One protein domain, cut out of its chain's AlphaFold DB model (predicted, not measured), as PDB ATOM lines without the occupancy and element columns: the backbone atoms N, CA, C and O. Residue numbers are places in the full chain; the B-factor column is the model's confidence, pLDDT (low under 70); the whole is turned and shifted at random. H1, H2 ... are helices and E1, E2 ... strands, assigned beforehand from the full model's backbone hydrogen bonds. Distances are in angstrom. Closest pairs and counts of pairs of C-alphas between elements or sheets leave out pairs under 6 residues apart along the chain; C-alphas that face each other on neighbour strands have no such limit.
ATOM      1  N   VAL A  46      -6.406  39.409  20.515       61.53
ATOM      2  CA  VAL A  46      -5.623  38.250  20.970       61.53
ATOM      3  C   VAL A  46      -6.447  36.968  20.839       61.53
ATOM      4  O   VAL A  46      -5.938  35.974  20.333       61.53
ATOM      5  N   ASN A  47      -7.736  37.023  21.182       63.09
ATOM      6  CA  ASN A  47      -8.601  35.845  21.257       63.09
ATOM      7  C   ASN A  47      -8.995  35.338  19.854       63.09
ATOM      8  O   ASN A  47      -9.221  34.146  19.659       63.09
ATOM      9  N   GLU A  48      -9.003  36.225  18.849       62.03
ATOM     10  CA  GLU A  48      -9.101  35.845  17.430       62.03
ATOM     11  C   GLU A  48      -7.809  35.172  16.927       62.03
ATOM     12  O   GLU A  48      -7.872  34.245  16.122       62.03
ATOM     13  N   ALA A  49      -6.637  35.604  17.414       64.69
ATOM     14  CA  ALA A  49      -5.336  35.063  17.013       64.69
ATOM     15  C   ALA A  49      -5.008  33.700  17.655       64.69
ATOM     16  O   ALA A  49      -4.263  32.919  17.069       64.69
ATOM     17  N   THR A  50      -5.574  33.393  18.826       70.31
ATOM     18  CA  THR A  50      -5.440  32.089  19.507       70.31
ATOM     19  C   THR A  50      -6.485  31.052  19.075       70.31
ATOM     20  O   THR A  50      -6.516  29.952  19.623       70.31
ATOM     21  N   ASN A  51      -7.366  31.370  18.121       74.31
ATOM     22  CA  ASN A  51      -8.416  30.452  17.680       74.31
ATOM     23  C   ASN A  51      -7.886  29.406  16.678       74.31
ATOM     24  O   ASN A  51      -7.839  29.656  15.469       74.31
ATOM     25  N   ASN A  52      -7.563  28.201  17.167       84.44
ATOM     26  CA  ASN A  52      -7.229  27.017  16.360       84.44
ATOM     27  C   ASN A  52      -8.459  26.446  15.615       84.44
ATOM     28  O   ASN A  52      -8.809  25.272  15.736       84.44
ATOM     29  N   TRP A  53      -9.133  27.267  14.808       86.38
ATOM     30  CA  TRP A  53     -10.357  26.891  14.091       86.38
ATOM     31  C   TRP A  53     -10.178  25.659  13.188       86.38
ATOM     32  O   TRP A  53     -11.115  24.882  13.014       86.38
ATOM     33  N   TRP A  54      -8.975  25.470  12.637       88.12
ATOM     34  CA  TRP A  54      -8.605  24.332  11.793       88.12
ATOM     35  C   TRP A  54      -8.581  23.014  12.581       88.12
ATOM     36  O   TRP A  54      -8.944  21.974  12.042       88.12
ATOM     37  N   GLU A  55      -8.191  23.064  13.857       87.00
ATOM     38  CA  GLU A  55      -8.079  21.908  14.750       87.00
ATOM     39  C   GLU A  55      -9.474  21.441  15.164       87.00
ATOM     40  O   GLU A  55      -9.785  20.255  15.089       87.00
ATOM     41  N   ARG A  56     -10.364  22.395  15.473       88.12
ATOM     42  CA  ARG A  56     -11.790  22.114  15.655       88.12
ATOM     43  C   ARG A  56     -12.394  21.497  14.394       88.12
ATOM     44  O   ARG A  56     -12.977  20.429  14.484       88.12
ATOM     45  N   VAL A  57     -12.208  22.110  13.221       90.50
ATOM     46  CA  VAL A  57     -12.718  21.573  11.943       90.50
ATOM     47  C   VAL A  57     -12.177  20.165  11.656       90.50
ATOM     48  O   VAL A  57     -12.919  19.328  11.152       90.50
ATOM     49  N   TYR A  58     -10.922  19.871  12.007       91.00
ATOM     50  CA  TYR A  58     -10.342  18.531  11.888       91.00
ATOM     51  C   TYR A  58     -10.976  17.522  12.861       91.00
ATOM     52  O   TYR A  58     -11.272  16.397  12.461       91.00
ATOM     53  N   ASN A  59     -11.230  17.910  14.112       89.94
ATOM     54  CA  ASN A  59     -11.878  17.059  15.115       89.94
ATOM     55  C   ASN A  59     -13.365  16.818  14.777       89.94
ATOM     56  O   ASN A  59     -13.828  15.675  14.804       89.94
ATOM     57  N   ASP A  60     -14.086  17.864  14.364       89.88
ATOM     58  CA  ASP A  60     -15.469  17.800  13.868       89.88
ATOM     59  C   ASP A  60     -15.561  16.887  12.628       89.88
ATOM     60  O   ASP A  60     -16.460  16.059  12.524       89.88
ATOM     61  N   ALA A  61     -14.615  16.991  11.684       91.81
ATOM     62  CA  ALA A  61     -14.611  16.169  10.474       91.81
ATOM     63  C   ALA A  61     -14.178  14.714  10.724       91.81
ATOM     64  O   ALA A  61     -14.748  13.802  10.131       91.81
ATOM     65  N   SER A  62     -13.186  14.473  11.586       90.81
ATOM     66  CA  SER A  62     -12.674  13.119  11.853       90.81
ATOM     67  C   SER A  62     -13.631  12.280  12.703       90.81
ATOM     68  O   SER A  62     -13.770  11.086  12.447       90.81
ATOM     69  N   SER A  63     -14.357  12.894  13.643       90.06
ATOM     70  CA  SER A  63     -15.431  12.223  14.398       90.06
ATOM     71  C   SER A  63     -16.681  11.912  13.558       90.06
ATOM     72  O   SER A  63     -17.443  11.013  13.902       90.06
ATOM     73  N   ASN A  64     -16.863  12.604  12.430       91.69
ATOM     74  CA  ASN A  64     -17.963  12.416  11.478       91.69
ATOM     75  C   ASN A  64     -17.712  11.282  10.450       91.69
ATOM     76  O   ASN A  64     -18.567  11.008   9.607       91.69
ATOM     77  N   ILE A  65     -16.546  10.621  10.486       91.44
ATOM     78  CA  ILE A  65     -16.187   9.535   9.560       91.44
ATOM     79  C   ILE A  65     -16.413   8.170  10.226       91.44
ATOM     80  O   ILE A  65     -15.654   7.747  11.094       91.44
ATOM     81  N   GLU A  66     -17.418   7.435   9.753       89.50
ATOM     82  CA  GLU A  66     -17.619   6.028  10.097       89.50
ATOM     83  C   GLU A  66     -16.840   5.122   9.128       89.50
ATOM     84  O   GLU A  66     -16.966   5.217   7.903       89.50
ATOM     85  N   VAL A  67     -16.042   4.202   9.678       88.75
ATOM     86  CA  VAL A  67     -15.251   3.231   8.908       88.75
ATOM     87  C   VAL A  67     -15.963   1.878   8.899       88.75
ATOM     88  O   VAL A  67     -15.819   1.076   9.821       88.75
ATOM     89  N   GLN A  68     -16.719   1.590   7.840       83.50
ATOM     90  CA  GLN A  68     -17.407   0.311   7.688       83.50
ATOM     91  C   GLN A  68     -16.507  -0.735   7.017       83.50
ATOM     92  O   GLN A  68     -16.218  -0.678   5.819       83.50
ATOM     93  N   SER A  69     -16.102  -1.745   7.790       77.44
ATOM     94  CA  SER A  69     -15.461  -2.954   7.263       77.44
ATOM     95  C   SER A  69     -16.526  -3.903   6.702       77.44
ATOM     96  O   SER A  69     -17.225  -4.595   7.445       77.44
ATOM     97  N   CYS A  70     -16.697  -3.918   5.378       57.34
ATOM     98  CA  CYS A  70     -17.692  -4.758   4.710       57.34
ATOM     99  C   CYS A  70     -17.217  -6.218   4.611       57.34
ATOM    100  O   CYS A  70     -16.724  -6.659   3.574       57.34
ATOM    101  N   GLY A  71     -17.391  -6.983   5.692       64.94
ATOM    102  CA  GLY A  71     -16.973  -8.384   5.777       64.94
ATOM    103  C   GLY A  71     -17.595  -9.291   4.706       64.94
ATOM    104  O   GLY A  71     -18.740  -9.720   4.848       64.94
ATOM    105  N   LYS A  72     -16.812  -9.601   3.658       59.28
ATOM    106  CA  LYS A  72     -16.931 -10.798   2.788       59.28
ATOM    107  C   LYS A  72     -15.785 -10.982   1.779       59.28
ATOM    108  O   LYS A  72     -15.655 -12.072   1.231       59.28
ATOM    109  N   LYS A  73     -14.945  -9.965   1.556       59.88
ATOM    110  CA  LYS A  73     -13.614 -10.086   0.934       59.88
ATOM    111  C   LYS A  73     -12.632  -9.211   1.712       59.88
ATOM    112  O   LYS A  73     -12.996  -8.105   2.111       59.88
ATOM    113  N   GLU A  74     -11.422  -9.703   1.952       61.97
ATOM    114  CA  GLU A  74     -10.387  -8.940   2.658       61.97
ATOM    115  C   GLU A  74      -9.958  -7.721   1.819       61.97
ATOM    116  O   GLU A  74      -9.827  -7.812   0.599       61.97
ATOM    117  N   GLY A  75      -9.786  -6.562   2.465       64.44
ATOM    118  CA  GLY A  75      -9.267  -5.333   1.847       64.44
ATOM    119  C   GLY A  75     -10.281  -4.224   1.513       64.44
ATOM    120  O   GLY A  75      -9.886  -3.060   1.503       64.44
ATOM    121  N   GLN A  76     -11.576  -4.504   1.295       63.56
ATOM    122  CA  GLN A  76     -12.536  -3.442   0.921       63.56
ATOM    123  C   GLN A  76     -13.139  -2.709   2.137       63.56
ATOM    124  O   GLN A  76     -14.232  -3.028   2.612       63.56
ATOM    125  N   VAL A  77     -12.443  -1.667   2.593       81.31
ATOM    126  CA  VAL A  77     -12.954  -0.680   3.559       81.31
ATOM    127  C   VAL A  77     -13.875   0.319   2.853       81.31
ATOM    128  O   VAL A  77     -13.553   0.791   1.763       81.31
ATOM    129  N   LYS A  78     -15.007   0.683   3.472       83.50
ATOM    130  CA  LYS A  78     -15.885   1.765   2.999       83.50
ATOM    131  C   LYS A  78     -16.011   2.844   4.066       83.50
ATOM    132  O   LYS A  78     -16.389   2.558   5.197       83.50
ATOM    133  N   LEU A  79     -15.713   4.084   3.693       86.31
ATOM    134  CA  LEU A  79     -15.952   5.251   4.537       86.31
ATOM    135  C   LEU A  79     -17.389   5.741   4.338       86.31
ATOM    136  O   LEU A  79     -17.897   5.732   3.215       86.31
ATOM    137  N   ARG A  80     -18.025   6.196   5.417       87.69
ATOM    138  CA  ARG A  80     -19.272   6.963   5.381       87.69
ATOM    139  C   ARG A  80     -19.106   8.239   6.194       87.69
ATOM    140  O   ARG A  80     -18.450   8.232   7.228       87.69
ATOM    141  N   GLN A  81     -19.724   9.312   5.723       88.50
ATOM    142  CA  GLN A  81     -19.969  10.506   6.524       88.50
ATOM    143  C   GLN A  81     -21.306  10.313   7.253       88.50
ATOM    144  O   GLN A  81     -22.252   9.824   6.632       88.50
ATOM    145  N   LEU A  82     -21.376  10.648   8.543       86.62
ATOM    146  CA  LEU A  82     -22.603  10.511   9.335       86.62
ATOM    147  C   LEU A  82     -23.578  11.662   9.038       86.62
ATOM    148  O   LEU A  82     -24.690  11.423   8.573       86.62
ATOM    149  N   ASP A  83     -23.118  12.899   9.225       86.12
ATOM    150  CA  ASP A  83     -23.879  14.135   9.030       86.12
ATOM    151  C   ASP A  83     -23.232  15.010   7.945       86.12
ATOM    152  O   ASP A  83     -22.037  15.320   8.007       86.12
ATOM    153  N   THR A  84     -24.011  15.499   6.977       82.75
ATOM    154  CA  THR A  84     -23.513  16.443   5.953       82.75
ATOM    155  C   THR A  84     -23.105  17.791   6.549       82.75
ATOM    156  O   THR A  84     -22.105  18.377   6.137       82.75
ATOM    157  N   ASP A  85     -23.845  18.251   7.562       82.88
ATOM    158  CA  ASP A  85     -23.851  19.646   8.022       82.88
ATOM    159  C   ASP A  85     -23.093  19.869   9.349       82.88
ATOM    160  O   ASP A  85     -23.090  20.979   9.888       82.88
ATOM    161  N   ALA A  86     -22.448  18.832   9.897       81.38
ATOM    162  CA  ALA A  86     -21.790  18.893  11.207       81.38
ATOM    163  C   ALA A  86     -20.549  19.810  11.256       81.38
ATOM    164  O   ALA A  86     -20.231  20.356  12.312       81.38
ATOM    165  N   VAL A  87     -19.846  20.003  10.133       86.12
ATOM    166  CA  VAL A  87     -18.530  20.666  10.106       86.12
ATOM    167  C   VAL A  87     -18.653  22.157   9.767       86.12
ATOM    168  O   VAL A  87     -18.685  22.560   8.605       86.12
ATOM    169  N   GLU A  88     -18.673  23.017  10.789       87.50
ATOM    170  CA  GLU A  88     -18.691  24.477  10.604       87.50
ATOM    171  C   GLU A  88     -17.285  25.054  10.359       87.50
ATOM    172  O   GLU A  88     -16.549  25.368  11.299       87.50
ATOM    173  N   ILE A  89     -16.925  25.265   9.090       87.88
ATOM    174  CA  ILE A  89     -15.694  25.970   8.695       87.88
ATOM    175  C   ILE A  89     -15.870  27.482   8.918       87.88
ATOM    176  O   ILE A  89     -16.470  28.190   8.112       87.88
ATOM    177  N   THR A  90     -15.347  27.990  10.035       85.94
ATOM    178  CA  THR A  90     -15.378  29.417  10.394       85.94
ATOM    179  C   THR A  90     -14.189  29.772  11.283       85.94
ATOM    180  O   THR A  90     -13.883  29.051  12.229       85.94
ATOM    181  N   THR A  91     -13.542  30.906  11.001       83.56
ATOM    182  CA  THR A  91     -12.426  31.467  11.788       83.56
ATOM    183  C   THR A  91     -12.877  32.177  13.068       83.56
ATOM    184  O   THR A  91     -12.048  32.637  13.850       83.56
ATOM    185  N   LYS A  92     -14.189  32.302  13.290       81.50
ATOM    186  CA  LYS A  92     -14.764  32.959  14.469       81.50
ATOM    187  C   LYS A  92     -14.803  32.015  15.669       81.50
ATOM    188  O   LYS A  92     -14.962  30.808  15.503       81.50
ATOM    189  N   GLY A  93     -14.757  32.583  16.874       80.44
ATOM    190  CA  GLY A  93     -14.921  31.838  18.129       80.44
ATOM    191  C   GLY A  93     -16.335  31.297  18.381       80.44
ATOM    192  O   GLY A  93     -16.515  30.535  19.319       80.44
ATOM    193  N   TYR A  94     -17.328  31.641  17.548       83.00
ATOM    194  CA  TYR A  94     -18.726  31.223  17.704       83.00
ATOM    195  C   TYR A  94     -19.316  30.570  16.449       83.00
ATOM    196  O   TYR A  94     -18.995  30.937  15.312       83.00
ATOM    197  N   SER A  95     -20.223  29.621  16.681       86.06
ATOM    198  CA  SER A  95     -21.001  28.923  15.658       86.06
ATOM    199  C   SER A  95     -22.144  29.795  15.142       86.06
ATOM    200  O   SER A  95     -22.890  30.414  15.906       86.06
ATOM    201  N   VAL A  96     -22.321  29.801  13.822       82.44
ATOM    202  CA  VAL A  96     -23.450  30.475  13.170       82.44
ATOM    203  C   VAL A  96     -24.630  29.528  12.969       82.44
ATOM    204  O   VAL A  96     -25.770  29.990  12.950       82.44
ATOM    205  N   ASN A  97     -24.407  28.213  12.871       83.69
ATOM    206  CA  ASN A  97     -25.504  27.255  12.734       83.69
ATOM    207  C   ASN A  97     -26.135  26.878  14.090       83.69
ATOM    208  O   ASN A  97     -27.307  26.510  14.106       83.69
ATOM    209  N   LYS A  98     -25.444  27.029  15.235       82.88
ATOM    210  CA  LYS A  98     -26.078  27.072  16.574       82.88
ATOM    211  C   LYS A  98     -27.096  28.215  16.636       82.88
ATOM    212  O   LYS A  98     -28.262  27.980  16.947       82.88
ATOM    213  N   LEU A  99     -26.670  29.433  16.275       80.44
ATOM    214  CA  LEU A  99     -27.518  30.630  16.299       80.44
ATOM    215  C   LEU A  99     -28.737  30.483  15.378       80.44
ATOM    216  O   LEU A  99     -29.861  30.675  15.829       80.44
ATOM    217  N   LYS A 100     -28.538  30.073  14.116       79.31
ATOM    218  CA  LYS A 100     -29.649  29.825  13.178       79.31
ATOM    219  C   LYS A 100     -30.633  28.774  13.699       79.31
ATOM    220  O   LYS A 100     -31.835  28.983  13.574       79.31
ATOM    221  N   ARG A 101     -30.146  27.663  14.274       78.06
ATOM    222  CA  ARG A 101     -31.010  26.597  14.815       78.06
ATOM    223  C   ARG A 101     -31.875  27.108  15.970       78.06
ATOM    224  O   ARG A 101     -33.084  26.913  15.927       78.06
ATOM    225  N   ARG A 102     -31.289  27.834  16.932       74.06
ATOM    226  CA  ARG A 102     -32.029  28.435  18.059       74.06
ATOM    227  C   ARG A 102     -33.029  29.501  17.588       74.06
ATOM    228  O   ARG A 102     -34.201  29.430  17.941       74.06
ATOM    229  N   ASN A 103     -32.606  30.417  16.715       70.19
ATOM    230  CA  ASN A 103     -33.474  31.453  16.139       70.19
ATOM    231  C   ASN A 103     -34.604  30.901  15.254       70.19
ATOM    232  O   ASN A 103     -35.604  31.584  15.061       70.19
ATOM    233  N   GLY A 104     -34.443  29.706  14.677       65.75
ATOM    234  CA  GLY A 104     -35.448  29.075  13.817       65.75
ATOM    235  C   GLY A 104     -36.591  28.391  14.570       65.75
ATOM    236  O   GLY A 104     -37.560  27.987  13.936       65.75
ATOM    237  N   THR A 105     -36.484  28.229  15.895       63.12
ATOM    238  CA  THR A 105     -37.507  27.563  16.728       63.12
ATOM    239  C   THR A 105     -38.550  28.537  17.295       63.12
ATOM    240  O   THR A 105     -39.674  28.133  17.580       63.12
ATOM    241  N   GLU A 106     -38.215  29.823  17.425       59.75
ATOM    242  CA  GLU A 106     -39.129  30.872  17.901       59.75
ATOM    243  C   GLU A 106     -39.533  31.808  16.753       59.75
ATOM    244  O   GLU A 106     -38.754  32.036  15.830       59.75
ATOM    245  N   ASN A 107     -40.755  32.359  16.797       53.69
ATOM    246  CA  ASN A 107     -41.336  33.160  15.709       53.69
ATOM    247  C   ASN A 107     -40.406  34.307  15.266       53.69
ATOM    248  O   ASN A 107     -40.282  35.330  15.941       53.69
ATOM    249  N   GLY A 108     -39.755  34.113  14.115       56.38
ATOM    250  CA  GLY A 108     -38.534  34.824  13.748       56.38
ATOM    251  C   GLY A 108     -38.674  36.344  13.681       56.38
ATOM    252  O   GLY A 108     -39.189  36.899  12.708       56.38
ATOM    253  N   SER A 109     -38.110  37.037  14.674       61.31
ATOM    254  CA  SER A 109     -37.854  38.475  14.577       61.31
ATOM    255  C   SER A 109     -36.987  38.758  13.350       61.31
ATOM    256  O   SER A 109     -35.896  38.198  13.216       61.31
ATOM    257  N   LYS A 110     -37.431  39.681  12.485       61.03
ATOM    258  CA  LYS A 110     -36.755  40.044  11.221       61.03
ATOM    259  C   LYS A 110     -35.286  40.474  11.392       61.03
ATOM    260  O   LYS A 110     -34.541  40.474  10.418       61.03
ATOM    261  N   TYR A 111     -34.871  40.813  12.614       63.03
ATOM    262  CA  TYR A 111     -33.514  41.245  12.963       63.03
ATOM    263  C   TYR A 111     -32.696  40.214  13.765       63.03
ATOM    264  O   TYR A 111     -31.490  40.399  13.921       63.03
ATOM    265  N   GLY A 112     -33.305  39.122  14.249       61.88
ATOM    266  CA  GLY A 112     -32.666  38.175  15.182       61.88
ATOM    267  C   GLY A 112     -31.435  37.452  14.620       61.88
ATOM    268  O   GLY A 112     -30.539  37.068  15.365       61.88
ATOM    269  N   ASN A 113     -31.342  37.327  13.292       63.59
ATOM    270  CA  ASN A 113     -30.188  36.737  12.602       63.59
ATOM    271  C   ASN A 113     -28.988  37.694  12.454       63.59
ATOM    272  O   ASN A 113     -27.944  37.278  11.954       63.59
ATOM    273  N   VAL A 114     -29.132  38.964  12.849       66.94
ATOM    274  CA  VAL A 114     -28.086  40.000  12.745       66.94
ATOM    275  C   VAL A 114     -27.725  40.577  14.117       66.94
ATOM    276  O   VAL A 114     -26.561  40.895  14.349       66.94
ATOM    277  N   PHE A 115     -28.692  40.679  15.035       71.38
ATOM    278  CA  PHE A 115     -28.501  41.254  16.367       71.38
ATOM    279  C   PHE A 115     -29.086  40.349  17.457       71.38
ATOM    280  O   PHE A 115     -30.267  40.000  17.418       71.38
ATOM    281  N   LEU A 116     -28.273  40.023  18.467       75.00
ATOM    282  CA  LEU A 116     -28.725  39.333  19.675       75.00
ATOM    283  C   LEU A 116     -29.390  40.358  20.605       75.00
ATOM    284  O   LEU A 116     -28.724  41.252  21.123       75.00
ATOM    285  N   LYS A 117     -30.707  40.259  20.808       75.88
ATOM    286  CA  LYS A 117     -31.436  41.147  21.727       75.88
ATOM    287  C   LYS A 117     -31.318  40.609  23.157       75.88
ATOM    288  O   LYS A 117     -31.869  39.544  23.429       75.88
ATOM    289  N   ALA A 118     -30.595  41.320  24.024       78.44
ATOM    290  CA  ALA A 118     -30.333  40.937  25.417       78.44
ATOM    291  C   ALA A 118     -31.441  41.392  26.378       78.44
ATOM    292  O   ALA A 118     -32.265  40.586  26.808       78.44
ATOM    293  N   SER A 119     -31.503  42.693  26.656       82.00
ATOM    294  CA  SER A 119     -32.551  43.317  27.460       82.00
ATOM    295  C   SER A 119     -33.556  44.086  26.592       82.00
ATOM    296  O   SER A 119     -33.373  44.305  25.387       82.00
ATOM    297  N   THR A 120     -34.663  44.493  27.207       81.25
ATOM    298  CA  THR A 120     -35.531  45.566  26.716       81.25
ATOM    299  C   THR A 120     -35.584  46.650  27.785       81.25
ATOM    300  O   THR A 120     -35.917  46.364  28.931       81.25
ATOM    301  N   LEU A 121     -35.268  47.895  27.426       85.38
ATOM    302  CA  LEU A 121     -35.426  49.026  28.338       85.38
ATOM    303  C   LEU A 121     -36.899  49.458  28.364       85.38
ATOM    304  O   LEU A 121     -37.420  49.953  27.361       85.38
ATOM    305  N   SER A 122     -37.565  49.299  29.507       81.81
ATOM    306  CA  SER A 122     -38.945  49.755  29.691       81.81
ATOM    307  C   SER A 122     -38.977  51.274  29.895       81.81
ATOM    308  O   SER A 122     -38.734  51.795  30.986       81.81
ATOM    309  N   GLY A 123     -39.258  51.999  28.807       72.62
ATOM    310  CA  GLY A 123     -38.999  53.439  28.660       72.62
ATOM    311  C   GLY A 123     -39.692  54.396  29.642       72.62
ATOM    312  O   GLY A 123     -39.290  55.551  29.719       72.62
ATOM    313  N   CYS A 124     -40.688  53.947  30.412       64.62
ATOM    314  CA  CYS A 124     -41.333  54.762  31.454       64.62
ATOM    315  C   CYS A 124     -40.718  54.606  32.855       64.62
ATOM    316  O   CYS A 124     -41.021  55.411  33.730       64.62
ATOM    317  N   THR A 125     -39.893  53.583  33.099       69.94
ATOM    318  CA  THR A 125     -39.357  53.272  34.440       69.94
ATOM    319  C   THR A 125     -37.833  53.234  34.502       69.94
ATOM    320  O   THR A 125     -37.280  53.092  35.589       69.94
ATOM    321  N   GLY A 126     -37.143  53.326  33.358       73.25
ATOM    322  CA  GLY A 126     -35.682  53.196  33.287       73.25
ATOM    323  C   GLY A 126     -35.170  51.805  33.686       73.25
ATOM    324  O   GLY A 126     -33.970  51.621  33.860       73.25
ATOM    325  N   ARG A 127     -36.074  50.832  33.853       71.81
ATOM    326  CA  ARG A 127     -35.751  49.469  34.262       71.81
ATOM    327  C   ARG A 127     -35.476  48.627  33.026       71.81
ATOM    328  O   ARG A 127     -36.320  48.531  32.133       71.81
ATOM    329  N   GLU A 128     -34.301  48.018  32.989       79.50
ATOM    330  CA  GLU A 128     -33.994  46.976  32.017       79.50
ATOM    331  C   GLU A 128     -34.662  45.664  32.426       79.50
ATOM    332  O   GLU A 128     -34.644  45.271  33.595       79.50
ATOM    333  N   GLU A 129     -35.269  45.003  31.448       77.06
ATOM    334  CA  GLU A 129     -35.880  43.690  31.588       77.06
ATOM    335  C   GLU A 129     -35.127  42.718  30.675       77.06
ATOM    336  O   GLU A 129     -35.158  42.842  29.446       77.06
ATOM    337  N   GLU A 130     -34.373  41.796  31.278       74.50
ATOM    338  CA  GLU A 130     -33.653  40.744  30.558       74.50
ATOM    339  C   GLU A 130     -34.650  39.784  29.899       74.50
ATOM    340  O   GLU A 130     -35.622  39.346  30.515       74.50
ATOM    341  N   LEU A 131     -34.419  39.440  28.631       73.06
ATOM    342  CA  LEU A 131     -35.282  38.495  27.930       73.06
ATOM    343  C   LEU A 131     -34.914  37.069  28.341       73.06
ATOM    344  O   LEU A 131     -33.824  36.599  28.025       73.06
ATOM    345  N   ALA A 132     -35.844  36.363  28.987       67.62
ATOM    346  CA  ALA A 132     -35.617  35.029  29.556       67.62
ATOM    347  C   ALA A 132     -35.018  33.998  28.572       67.62
ATOM    348  O   ALA A 132     -34.250  33.133  28.986       67.62
ATOM    349  N   ASN A 133     -35.316  34.115  27.271       69.75
ATOM    350  CA  ASN A 133     -34.833  33.196  26.233       69.75
ATOM    351  C   ASN A 133     -33.578  33.713  25.488       69.75
ATOM    352  O   ASN A 133     -33.149  33.089  24.510       69.75
ATOM    353  N   HIS A 134     -32.979  34.831  25.924       73.06
ATOM    354  CA  HIS A 134     -31.837  35.477  25.268       73.06
ATOM    355  C   HIS A 134     -30.686  34.505  24.971       73.06
ATOM    356  O   HIS A 134     -30.259  33.715  25.814       73.06
ATOM    357  N   VAL A 135     -30.169  34.589  23.745       73.31
ATOM    358  CA  VAL A 135     -29.007  33.827  23.290       73.31
ATOM    359  C   VAL A 135     -27.733  34.494  23.807       73.31
ATOM    360  O   VAL A 135     -27.309  35.505  23.245       73.31
ATOM    361  N   ARG A 136     -27.124  33.931  24.857       77.56
ATOM    362  CA  ARG A 136     -25.840  34.412  25.385       77.56
ATOM    363  C   ARG A 136     -24.720  34.117  24.383       77.56
ATOM    364  O   ARG A 136     -24.806  33.147  23.627       77.56
ATOM    365  N   SER A 137     -23.657  34.921  24.388       76.00
ATOM    366  CA  SER A 137     -22.486  34.689  23.523       76.00
ATOM    367  C   SER A 137     -21.845  33.338  23.841       76.00
ATOM    368  O   SER A 137     -21.592  32.538  22.942       76.00
ATOM    369  N   GLU A 138     -21.720  33.044  25.134       78.69
ATOM    370  CA  GLU A 138     -21.162  31.813  25.697       78.69
ATOM    371  C   GLU A 138     -21.875  30.537  25.193       78.69
ATOM    372  O   GLU A 138     -21.234  29.506  24.997       78.69
ATOM    373  N   ASP A 139     -23.184  30.598  24.908       78.69
ATOM    374  CA  ASP A 139     -23.947  29.462  24.358       78.69
ATOM    375  C   ASP A 139     -23.526  29.140  22.907       78.69
ATOM    376  O   ASP A 139     -23.550  27.986  22.453       78.69
ATOM    377  N   LEU A 140     -23.176  30.184  22.148       80.44
ATOM    378  CA  LEU A 140     -22.827  30.129  20.727       80.44
ATOM    379  C   LEU A 140     -21.352  29.823  20.490       80.44
ATOM    380  O   LEU A 140     -21.007  29.280  19.436       80.44
TER     381      LEU A 140
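What this domain is: This is residues 46 to 140 of the 494 residues of the protein "G-patch domain-containing protein" of Anopheles dirus (UniProt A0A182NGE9). What does the model look like? It is a long, thin, open shape with a two-stranded hairpin at each end, E1 with E2 at one and E3 with E4 at the other, and with H3, H4 and long unnamed stretches between them. H2 leads into E1 from one side, with short H1 beyond it. What is it made of? The printed part has 95 residues, with four named helices and four named strands in the order H1 H2 E1 E2 H3 E3 E4 H4; both sheets, E1 - E2 and E3 - E4, are antiparallel, and the class is mixed, helices and strands, with under half of the residues in named elements. How large is it? It is extended, with a radius of gyration of the C-alphas of 20.7 A, and spans 77 by 35 by 19 A.

Where its parts are: Where are the strands? E1 is residues 65 to 69, 12.7 A long, from C-alpha 65 at (-16.187, 9.535, 9.560), and E2 is residues 77 to 81, 13.5 A. E3 is residues 119 to 122, 9.3 A, and E4 residues 127 to 130, 9.7 A. Where are the helices? H2, the longest, is residues 53 to 63, 15.5 A, and H3 is residues 96 to 103, 10.5 A. H1 is residues 46 to 49, 5.1 A, from C-alpha 46 at (-5.623, 38.250, 20.970), and H4 is residues 137 to 140, 5.4 A, ending at C-alpha 140 at (-22.827, 30.129, 20.727).

How they stand to each other: How are the strands paired? E1 and E2 form an antiparallel hairpin at 152 degrees, with N 66 and O 80 at 2.8 A and N 78 and O 68 at 3.0 A, within hydrogen-bond range. E3 and E4 form another at 150 degrees, with N 120 and O 129 at 2.8 A, within hydrogen-bond range. Which helices touch? H3 and H4 only just touch, with 3 pairs of C-alphas within 8 A; the closest C-alphas, those of Lys 98 and Leu 140, are 6.1 A apart. H1 and H2 touch no helix, and among the pairs that are apart are E1 and E3. What of the helix backbones? In H2 and H3 every O i to N i+4 pair is within hydrogen-bond range; H1 and H4 are too short for such a pair.

The domain as a whole: How far does it reach? The two C-alphas farthest apart, those of Lys 73 and Cys 124, are 76.8 A apart. Is it continuous? The printed part has no cut; the links E2 to H3, of 14 residues, and H3 to E3, of 15, are long. Where is confidence low? The mean pLDDT of the printed part is 76.8, and residues 46 to 49, 70 to 76, 104 to 114, 124 to 125 and 132 to 133 are under 70.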